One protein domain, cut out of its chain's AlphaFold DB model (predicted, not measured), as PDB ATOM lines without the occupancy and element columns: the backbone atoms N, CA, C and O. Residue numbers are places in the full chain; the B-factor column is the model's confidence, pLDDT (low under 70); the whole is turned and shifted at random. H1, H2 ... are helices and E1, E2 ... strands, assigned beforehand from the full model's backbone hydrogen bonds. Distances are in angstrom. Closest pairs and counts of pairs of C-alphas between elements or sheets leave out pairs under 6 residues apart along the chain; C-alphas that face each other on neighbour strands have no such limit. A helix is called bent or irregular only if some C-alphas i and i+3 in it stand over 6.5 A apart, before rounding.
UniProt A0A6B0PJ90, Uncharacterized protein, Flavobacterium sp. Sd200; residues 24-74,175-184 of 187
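Overview. This is residues 24 to 74 and 175 to 184 of the 187 residues of an uncharacterized protein of Flavobacterium sp. Sd200 (UniProt A0A6B0PJ90). A strongly twisted antiparallel sheet, in order E1 E4 E3 E2, has two long bent strands, E3 and E4, in its middle; H1 covers one end of them and short H2 sits beside the strands. The 61 printed residues hold H1 E1 H2 E2 E3 E4 along the chain, class mixed. The whole is compact, radius of gyration of the C-alphas 11.0 A, spanning 30 by 23 by 16 A.

Arrangement. Inner strands E3, residues 64 to 74, and E4, 175 to 183, are antiparallel; N 67 and O 180, 2.9 A, are within hydrogen-bond range. So are N 38 and O 177, 2.8 A, between E4 and antiparallel edge strand E1, residues 36 to 39. Edge strand E2, residues 58 to 61, forms a hairpin with E3; N 59 and O 66, 2.8 A, are within range. H1, residues 24 to 32, is on the sheet over E4 and E3, height 9.3 A; its closest C-alphas to E4 are Ala 26 and Ala 182, 5.7 A. H2, residues 45 to 50, is on the sheet, over none of its strands, height 4.4 A, only just above the sheet's level; its closest C-alphas to E2 are Val 49 and Ser 61, 7.1 A. O i to N i+4 pairs within range: H1 4 of 5, H2 1 of 2.

Along the chain. H1, 13.2 A long, begins at C-alpha 24 (24.705, -15.390, -9.920). E3, 26.1 A, bends at residue 69; E4, 24.3 A, bends at 178 and ends at C-alpha 183 (30.190, -16.114, -20.459).

Size, cuts and confidence. Residues 75 to 174 are not printed; C-alphas 74 and 175 are 6.4 A apart across the cut. Of the links printed whole, none is long. No printed residue is under 70 in pLDDT.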
ATOM      1  N   GLU A  24      24.314 -15.058 -11.294       86.38
ATOM      2  CA  GLU A  24      24.705 -15.390  -9.920       86.38
ATOM      3  C   GLU A  24      26.033 -16.148  -9.894       86.38
ATOM      4  O   GLU A  24      26.944 -15.778  -9.151       86.38
ATOM      5  N   GLU A  25      26.178 -17.152 -10.758       86.88
ATOM      6  CA  GLU A  25      27.437 -17.879 -10.918       86.88
ATOM      7  C   GLU A  25      28.546 -16.961 -11.449       86.88
ATOM      8  O   GLU A  25      29.681 -17.065 -10.993       86.88
ATOM      9  N   ALA A  26      28.234 -16.004 -12.332       84.81
ATOM     10  CA  ALA A  26      29.195 -15.014 -12.819       84.81
ATOM     11  C   ALA A  26      29.670 -14.068 -11.711       84.81
ATOM     12  O   ALA A  26      30.862 -13.770 -11.614       84.81
ATOM     13  N   LYS A  27      28.769 -13.642 -10.819       86.19
ATOM     14  CA  LYS A  27      29.137 -12.861  -9.628       86.19
ATOM     15  C   LYS A  27      30.058 -13.658  -8.704       86.19
ATOM     16  O   LYS A  27      31.014 -13.090  -8.181       86.19
ATOM     17  N   GLU A  28      29.800 -14.951  -8.507       88.31
ATOM     18  CA  GLU A  28      30.672 -15.814  -7.701       88.31
ATOM     19  C   GLU A  28      32.021 -16.063  -8.388       88.31
ATOM     20  O   GLU A  28      33.078 -15.934  -7.766       88.31
ATOM     21  N   TYR A  29      32.007 -16.307  -9.699       85.81
ATOM     22  CA  TYR A  29      33.200 -16.396 -10.532       85.81
ATOM     23  C   TYR A  29      34.070 -15.144 -10.353       85.81
ATOM     24  O   TYR A  29      35.268 -15.255 -10.085       85.81
ATOM     25  N   PHE A  30      33.489 -13.945 -10.379       89.81
ATOM     26  CA  PHE A  30      34.250 -12.712 -10.183       89.81
ATOM     27  C   PHE A  30      34.873 -12.556  -8.797       89.81
ATOM     28  O   PHE A  30      35.837 -11.806  -8.685       89.81
ATOM     29  N   LYS A  31      34.426 -13.251  -7.749       87.25
ATOM     30  CA  LYS A  31      35.104 -13.182  -6.441       87.25
ATOM     31  C   LYS A  31      36.445 -13.907  -6.458       87.25
ATOM     32  O   LYS A  31      37.427 -13.392  -5.932       87.25
ATOM     33  N   ASN A  32      36.489 -15.061  -7.118       85.56
ATOM     34  CA  ASN A  32      37.604 -16.003  -7.006       85.56
ATOM     35  C   ASN A  32      38.568 -15.967  -8.203       85.56
ATOM     36  O   ASN A  32      39.655 -16.537  -8.138       85.56
ATOM     37  N   ASN A  33      38.198 -15.289  -9.292       86.19
ATOM     38  CA  ASN A  33      39.001 -15.260 -10.514       86.19
ATOM     39  C   ASN A  33      39.881 -14.017 -10.632       86.19
ATOM     40  O   ASN A  33      39.607 -12.965 -10.045       86.19
ATOM     41  N   LYS A  34      40.958 -14.152 -11.411       86.19
ATOM     42  CA  LYS A  34      41.906 -13.069 -11.684       86.19
ATOM     43  C   LYS A  34      41.281 -12.012 -12.595       86.19
ATOM     44  O   LYS A  34      40.376 -12.289 -13.372       86.19
ATOM     45  N   THR A  35      41.786 -10.796 -12.461       85.75
ATOM     46  CA  THR A  35      41.443  -9.662 -13.317       85.75
ATOM     47  C   THR A  35      42.369  -9.626 -14.525       85.75
ATOM     48  O   THR A  35      43.583  -9.768 -14.370       85.75
ATOM     49  N   GLU A  36      41.810  -9.372 -15.701       86.44
ATOM     50  CA  GLU A  36      42.568  -9.057 -16.909       86.44
ATOM     51  C   GLU A  36      42.799  -7.542 -16.993       86.44
ATOM     52  O   GLU A  36      41.913  -6.748 -16.672       86.44
ATOM     53  N   ILE A  37      44.002  -7.124 -17.391       80.50
ATOM     54  CA  ILE A  37      44.332  -5.711 -17.618       80.50
ATOM     55  C   ILE A  37      44.258  -5.459 -19.119       80.50
ATOM     56  O   ILE A  37      44.974  -6.095 -19.887       80.50
ATOM     57  N   LEU A  38      43.399  -4.531 -19.521       83.06
ATOM     58  CA  LEU A  38      43.089  -4.224 -20.907       83.06
ATOM     59  C   LEU A  38      43.380  -2.744 -21.179       83.06
ATOM     60  O   LEU A  38      42.684  -1.853 -20.684       83.06
ATOM     61  N   GLY A  39      44.413  -2.494 -21.982       82.81
ATOM     62  CA  GLY A  39      44.540  -1.255 -22.745       82.81
ATOM     63  C   GLY A  39      43.682  -1.382 -23.996       82.81
ATOM     64  O   GLY A  39      43.846  -2.354 -24.734       82.81
ATOM     65  N   ILE A  40      42.725  -0.481 -24.188       86.25
ATOM     66  CA  ILE A  40      41.730  -0.595 -25.258       86.25
ATOM     67  C   ILE A  40      41.696   0.720 -26.015       86.25
ATOM     68  O   ILE A  40      41.521   1.763 -25.392       86.25
ATOM     69  N   CYS A  41      41.820   0.640 -27.337       88.44
ATOM     70  CA  CYS A  41      41.702   1.773 -28.251       88.44
ATOM     71  C   CYS A  41      40.238   2.076 -28.578       88.44
ATOM     72  O   CYS A  41      39.424   1.154 -28.646       88.44
ATOM     73  N   GLU A  42      39.894   3.339 -28.842       88.06
ATOM     74  CA  GLU A  42      38.514   3.784 -29.104       88.06
ATOM     75  C   GLU A  42      37.874   3.042 -30.276       88.06
ATOM     76  O   GLU A  42      36.690   2.712 -30.266       88.06
ATOM     77  N   LYS A  43      38.686   2.725 -31.285       86.50
ATOM     78  CA  LYS A  43      38.249   1.996 -32.481       86.50
ATOM     79  C   LYS A  43      37.916   0.522 -32.221       86.50
ATOM     80  O   LYS A  43      37.368  -0.137 -33.106       86.50
ATOM     81  N   GLN A  44      38.250  -0.028 -31.052       88.19
ATOM     82  CA  GLN A  44      37.912  -1.409 -30.713       88.19
ATOM     83  C   GLN A  44      36.472  -1.496 -30.183       88.19
ATOM     84  O   GLN A  44      36.106  -0.722 -29.300       88.19
ATOM     85  N   PRO A  45      35.668  -2.495 -30.602       89.19
ATOM     86  CA  PRO A  45      34.276  -2.629 -30.154       89.19
ATOM     87  C   PRO A  45      34.100  -2.675 -28.633       89.19
ATOM     88  O   PRO A  45      33.070  -2.264 -28.108       89.19
ATOM     89  N   LEU A  46      35.107  -3.179 -27.916       88.19
ATOM     90  CA  LEU A  46      35.063  -3.273 -26.464       88.19
ATOM     91  C   LEU A  46      35.143  -1.901 -25.772       88.19
ATOM     92  O   LEU A  46      34.641  -1.771 -24.659       88.19
ATOM     93  N   TYR A  47      35.714  -0.875 -26.413       89.81
ATOM     94  CA  TYR A  47      35.768   0.471 -25.841       89.81
ATOM     95  C   TYR A  47      34.368   1.025 -25.588       89.81
ATOM     96  O   TYR A  47      34.068   1.457 -24.480       89.81
ATOM     97  N   GLU A  48      33.482   0.921 -26.579       91.12
ATOM     98  CA  GLU A  48      32.092   1.379 -26.486       91.12
ATOM     99  C   GLU A  48      31.306   0.676 -25.375       91.12
ATOM    100  O   GLU A  48      30.424   1.274 -24.768       91.12
ATOM    101  N   VAL A  49      31.642  -0.584 -25.087       91.75
ATOM    102  CA  VAL A  49      31.009  -1.376 -24.023       91.75
ATOM    103  C   VAL A  49      31.463  -0.930 -22.635       91.75
ATOM    104  O   VAL A  49      30.711  -1.070 -21.680       91.75
ATOM    105  N   LEU A  50      32.695  -0.439 -22.495       91.19
ATOM    106  CA  LEU A  50      33.270  -0.097 -21.191       91.19
ATOM    107  C   LEU A  50      33.218   1.399 -20.885       91.19
ATOM    108  O   LEU A  50      33.174   1.781 -19.714       91.19
ATOM    109  N   LYS A  51      33.244   2.255 -21.910       89.69
ATOM    110  CA  LYS A  51      33.307   3.704 -21.724       89.69
ATOM    111  C   LYS A  51      32.078   4.205 -20.962       89.69
ATOM    112  O   LYS A  51      30.948   3.811 -21.228       89.69
ATOM    113  N   GLY A  52      32.305   5.099 -20.003       88.50
ATOM    114  CA  GLY A  52      31.243   5.697 -19.187       88.50
ATOM    115  C   GLY A  52      30.735   4.830 -18.028       88.50
ATOM    116  O   GLY A  52      30.072   5.366 -17.141       88.50
ATOM    117  N   HIS A  53      31.087   3.542 -17.973       93.12
ATOM    118  CA  HIS A  53      30.778   2.687 -16.829       93.12
ATOM    119  C   HIS A  53      31.758   2.905 -15.671       93.12
ATOM    120  O   HIS A  53      32.903   3.328 -15.852       93.12
ATOM    121  N   ARG A  54      31.298   2.618 -14.451       92.44
ATOM    122  CA  ARG A  54      32.078   2.816 -13.218       92.44
ATOM    123  C   ARG A  54      32.681   1.512 -12.713       92.44
ATOM    124  O   ARG A  54      32.253   0.413 -13.057       92.44
ATOM    125  N   GLU A  55      33.655   1.635 -11.817       92.88
ATOM    126  CA  GLU A  55      34.179   0.480 -11.093       92.88
ATOM    127  C   GLU A  55      33.063  -0.271 -10.343       92.88
ATOM    128  O   GLU A  55      32.173   0.327  -9.733       92.88
ATOM    129  N   ARG A  56      33.168  -1.600 -10.350       88.94
ATOM    130  CA  ARG A  56      32.268  -2.616  -9.784       88.94
ATOM    131  C   ARG A  56      30.913  -2.761 -10.474       88.94
ATOM    132  O   ARG A  56      30.167  -3.669 -10.105       88.94
ATOM    133  N   GLU A  57      30.622  -1.953 -11.488       90.12
ATOM    134  CA  GLU A  57      29.433  -2.102 -12.323       90.12
ATOM    135  C   GLU A  57      29.482  -3.403 -13.139       90.12
ATOM    136  O   GLU A  57      30.546  -3.809 -13.611       90.12
ATOM    137  N   LEU A  58      28.329  -4.068 -13.265       89.81
ATOM    138  CA  LEU A  58      28.163  -5.265 -14.085       89.81
ATOM    139  C   LEU A  58      27.602  -4.869 -15.449       89.81
ATOM    140  O   LEU A  58      26.564  -4.217 -15.522       89.81
ATOM    141  N   ILE A  59      28.275  -5.298 -16.510       92.62
ATOM    142  CA  ILE A  59      27.976  -4.926 -17.893       92.62
ATOM    143  C   ILE A  59      27.675  -6.206 -18.668       92.62
ATOM    144  O   ILE A  59      28.519  -7.097 -18.739       92.62
ATOM    145  N   GLU A  60      26.478  -6.319 -19.241       91.06
ATOM    146  CA  GLU A  60      26.111  -7.438 -20.114       91.06
ATOM    147  C   GLU A  60      26.284  -7.027 -21.579       91.06
ATOM    148  O   GLU A  60      25.674  -6.065 -22.039       91.06
ATOM    149  N   SER A  61      27.125  -7.746 -22.321       90.19
ATOM    150  CA  SER A  61      27.365  -7.481 -23.740       90.19
ATOM    151  C   SER A  61      27.799  -8.749 -24.467       90.19
ATOM    152  O   SER A  61      28.643  -9.498 -23.978       90.19
ATOM    153  N   ASN A  62      27.223  -9.004 -25.646       87.81
ATOM    154  CA  ASN A  62      27.570 -10.137 -26.517       87.81
ATOM    155  C   ASN A  62      27.572 -11.506 -25.808       87.81
ATOM    156  O   ASN A  62      28.477 -12.319 -26.006       87.81
ATOM    157  N   GLY A  63      26.572 -11.753 -24.953       86.62
ATOM    158  CA  GLY A  63      26.473 -12.997 -24.182       86.62
ATOM    159  C   GLY A  63      27.575 -13.151 -23.133       86.62
ATOM    160  O   GLY A  63      27.925 -14.268 -22.768       86.62
ATOM    161  N   LYS A  64      28.161 -12.047 -22.665       89.62
ATOM    162  CA  LYS A  64      29.138 -12.018 -21.577       89.62
ATOM    163  C   LYS A  64      28.681 -11.048 -20.500       89.62
ATOM    164  O   LYS A  64      28.106 -10.008 -20.811       89.62
ATOM    165  N   LEU A  65      28.983 -11.377 -19.251       91.31
ATOM    166  CA  LEU A  65      28.970 -10.438 -18.140       91.31
ATOM    167  C   LEU A  65      30.397  -9.948 -17.920       91.31
ATOM    168  O   LEU A  65      31.342 -10.740 -17.937       91.31
ATOM    169  N   MET A  66      30.560  -8.653 -17.710       92.69
ATOM    170  CA  MET A  66      31.842  -8.014 -17.453       92.69
ATOM    171  C   MET A  66      31.745  -7.186 -16.177       92.69
ATOM    172  O   MET A  66      30.693  -6.623 -15.884       92.69
ATOM    173  N   GLN A  67      32.837  -7.099 -15.423       92.62
ATOM    174  CA  GLN A  67      32.949  -6.184 -14.292       92.62
ATOM    175  C   GLN A  67      34.241  -5.386 -14.391       92.62
ATOM    176  O   GLN A  67      35.331  -5.964 -14.366       92.62
ATOM    177  N   ILE A  68      34.128  -4.057 -14.445       93.31
ATOM    178  CA  ILE A  68      35.286  -3.168 -14.317       93.31
ATOM    179  C   ILE A  68      35.709  -3.196 -12.853       93.31
ATOM    180  O   ILE A  68      35.037  -2.654 -11.988       93.31
ATOM    181  N   THR A  69      36.814  -3.850 -12.539       91.44
ATOM    182  CA  THR A  69      37.337  -3.902 -11.167       91.44
ATOM    183  C   THR A  69      38.162  -2.678 -10.808       91.44
ATOM    184  O   THR A  69      38.214  -2.322  -9.635       91.44
ATOM    185  N   ARG A  70      38.795  -2.044 -11.803       91.12
ATOM    186  CA  ARG A  70      39.558  -0.808 -11.628       91.12
ATOM    187  C   ARG A  70      39.685  -0.041 -12.942       91.12
ATOM    188  O   ARG A  70      39.838  -0.667 -13.992       91.12
ATOM    189  N   ILE A  71      39.676   1.286 -12.871       89.25
ATOM    190  CA  ILE A  71      40.057   2.184 -13.965       89.25
ATOM    191  C   ILE A  71      41.369   2.851 -13.557       89.25
ATOM    192  O   ILE A  71      41.440   3.558 -12.552       89.25
ATOM    193  N   HIS A  72      42.442   2.583 -14.296       85.06
ATOM    194  CA  HIS A  72      43.744   3.162 -13.980       85.06
ATOM    195  C   HIS A  72      43.859   4.554 -14.607       85.06
ATOM    196  O   HIS A  72      43.499   4.725 -15.772       85.06
ATOM    197  N   PRO A  73      44.417   5.537 -13.877       73.38
ATOM    198  CA  PRO A  73      44.693   6.862 -14.428       73.38
ATOM    199  C   PRO A  73      45.873   6.855 -15.413       73.38
ATOM    200  O   PRO A  73      46.119   7.861 -16.076       73.38
ATOM    201  N   ASP A  74      46.623   5.749 -15.489       76.44
ATOM    202  CA  ASP A  74      47.723   5.570 -16.431       76.44
ATOM    203  C   ASP A  74      47.178   5.604 -17.858       76.44
ATOM    204  O   ASP A  74      46.617   4.629 -18.353       76.44
ATOM    205  N   PRO A 175      42.201   5.668 -20.887       85.19
ATOM    206  CA  PRO A 175      42.263   4.941 -19.626       85.19
ATOM    207  C   PRO A 175      42.541   3.451 -19.848       85.19
ATOM    208  O   PRO A 175      42.155   2.863 -20.859       85.19
ATOM    209  N   VAL A 176      43.154   2.820 -18.848       86.56
ATOM    210  CA  VAL A 176      43.339   1.364 -18.811       86.56
ATOM    211  C   VAL A 176      42.286   0.750 -17.907       86.56
ATOM    212  O   VAL A 176      42.091   1.191 -16.771       86.56
ATOM    213  N   TYR A 177      41.643  -0.308 -18.388       89.12
ATOM    214  CA  TYR A 177      40.601  -1.009 -17.652       89.12
ATOM    215  C   TYR A 177      41.132  -2.323 -17.098       89.12
ATOM    216  O   TYR A 177      41.768  -3.115 -17.784       89.12
ATOM    217  N   SER A 178      40.825  -2.588 -15.839       90.12
ATOM    218  CA  SER A 178      41.006  -3.891 -15.219       90.12
ATOM    219  C   SER A 178      39.649  -4.576 -15.160       90.12
ATOM    220  O   SER A 178      38.788  -4.156 -14.385       90.12
ATOM    221  N   VAL A 179      39.439  -5.618 -15.960       90.25
ATOM    222  CA  VAL A 179      38.121  -6.220 -16.194       90.25
ATOM    223  C   VAL A 179      38.122  -7.706 -15.833       90.25
ATOM    224  O   VAL A 179      39.105  -8.412 -16.047       90.25
ATOM    225  N   LYS A 180      37.011  -8.194 -15.277       90.12
ATOM    226  CA  LYS A 180      36.697  -9.629 -15.199       90.12
ATOM    227  C   LYS A 180      35.581  -9.955 -16.182       90.12
ATOM    228  O   LYS A 180      34.675  -9.141 -16.347       90.12
ATOM    229  N   VAL A 181      35.639 -11.124 -16.821       90.00
ATOM    230  CA  VAL A 181      34.703 -11.529 -17.882       90.00
ATOM    231  C   VAL A 181      34.192 -12.943 -17.627       90.00
ATOM    232  O   VAL A 181      34.981 -13.836 -17.339       90.00
ATOM    233  N   ALA A 182      32.883 -13.149 -17.741       88.69
ATOM    234  CA  ALA A 182      32.229 -14.452 -17.650       88.69
ATOM    235  C   ALA A 182      31.251 -14.625 -18.821       88.69
ATOM    236  O   ALA A 182      30.594 -13.667 -19.224       88.69
ATOM    237  N   ALA A 183      31.150 -15.827 -19.391       86.81
ATOM    238  CA  ALA A 183      30.190 -16.114 -20.459       86.81
ATOM    239  C   ALA A 183      28.795 -16.366 -19.872       86.81
ATOM    240  O   ALA A 183      28.654 -17.231 -19.016       86.81
ATOM    241  N   LEU A 184      27.782 -15.645 -20.350       80.19
ATOM    242  CA  LEU A 184      26.383 -15.800 -19.947       80.19
ATOM    243  C   LEU A 184      25.634 -16.804 -20.834       80.19
ATOM    244  O   LEU A 184      26.102 -17.127 -21.934       80.19
TER     245      LEU A 184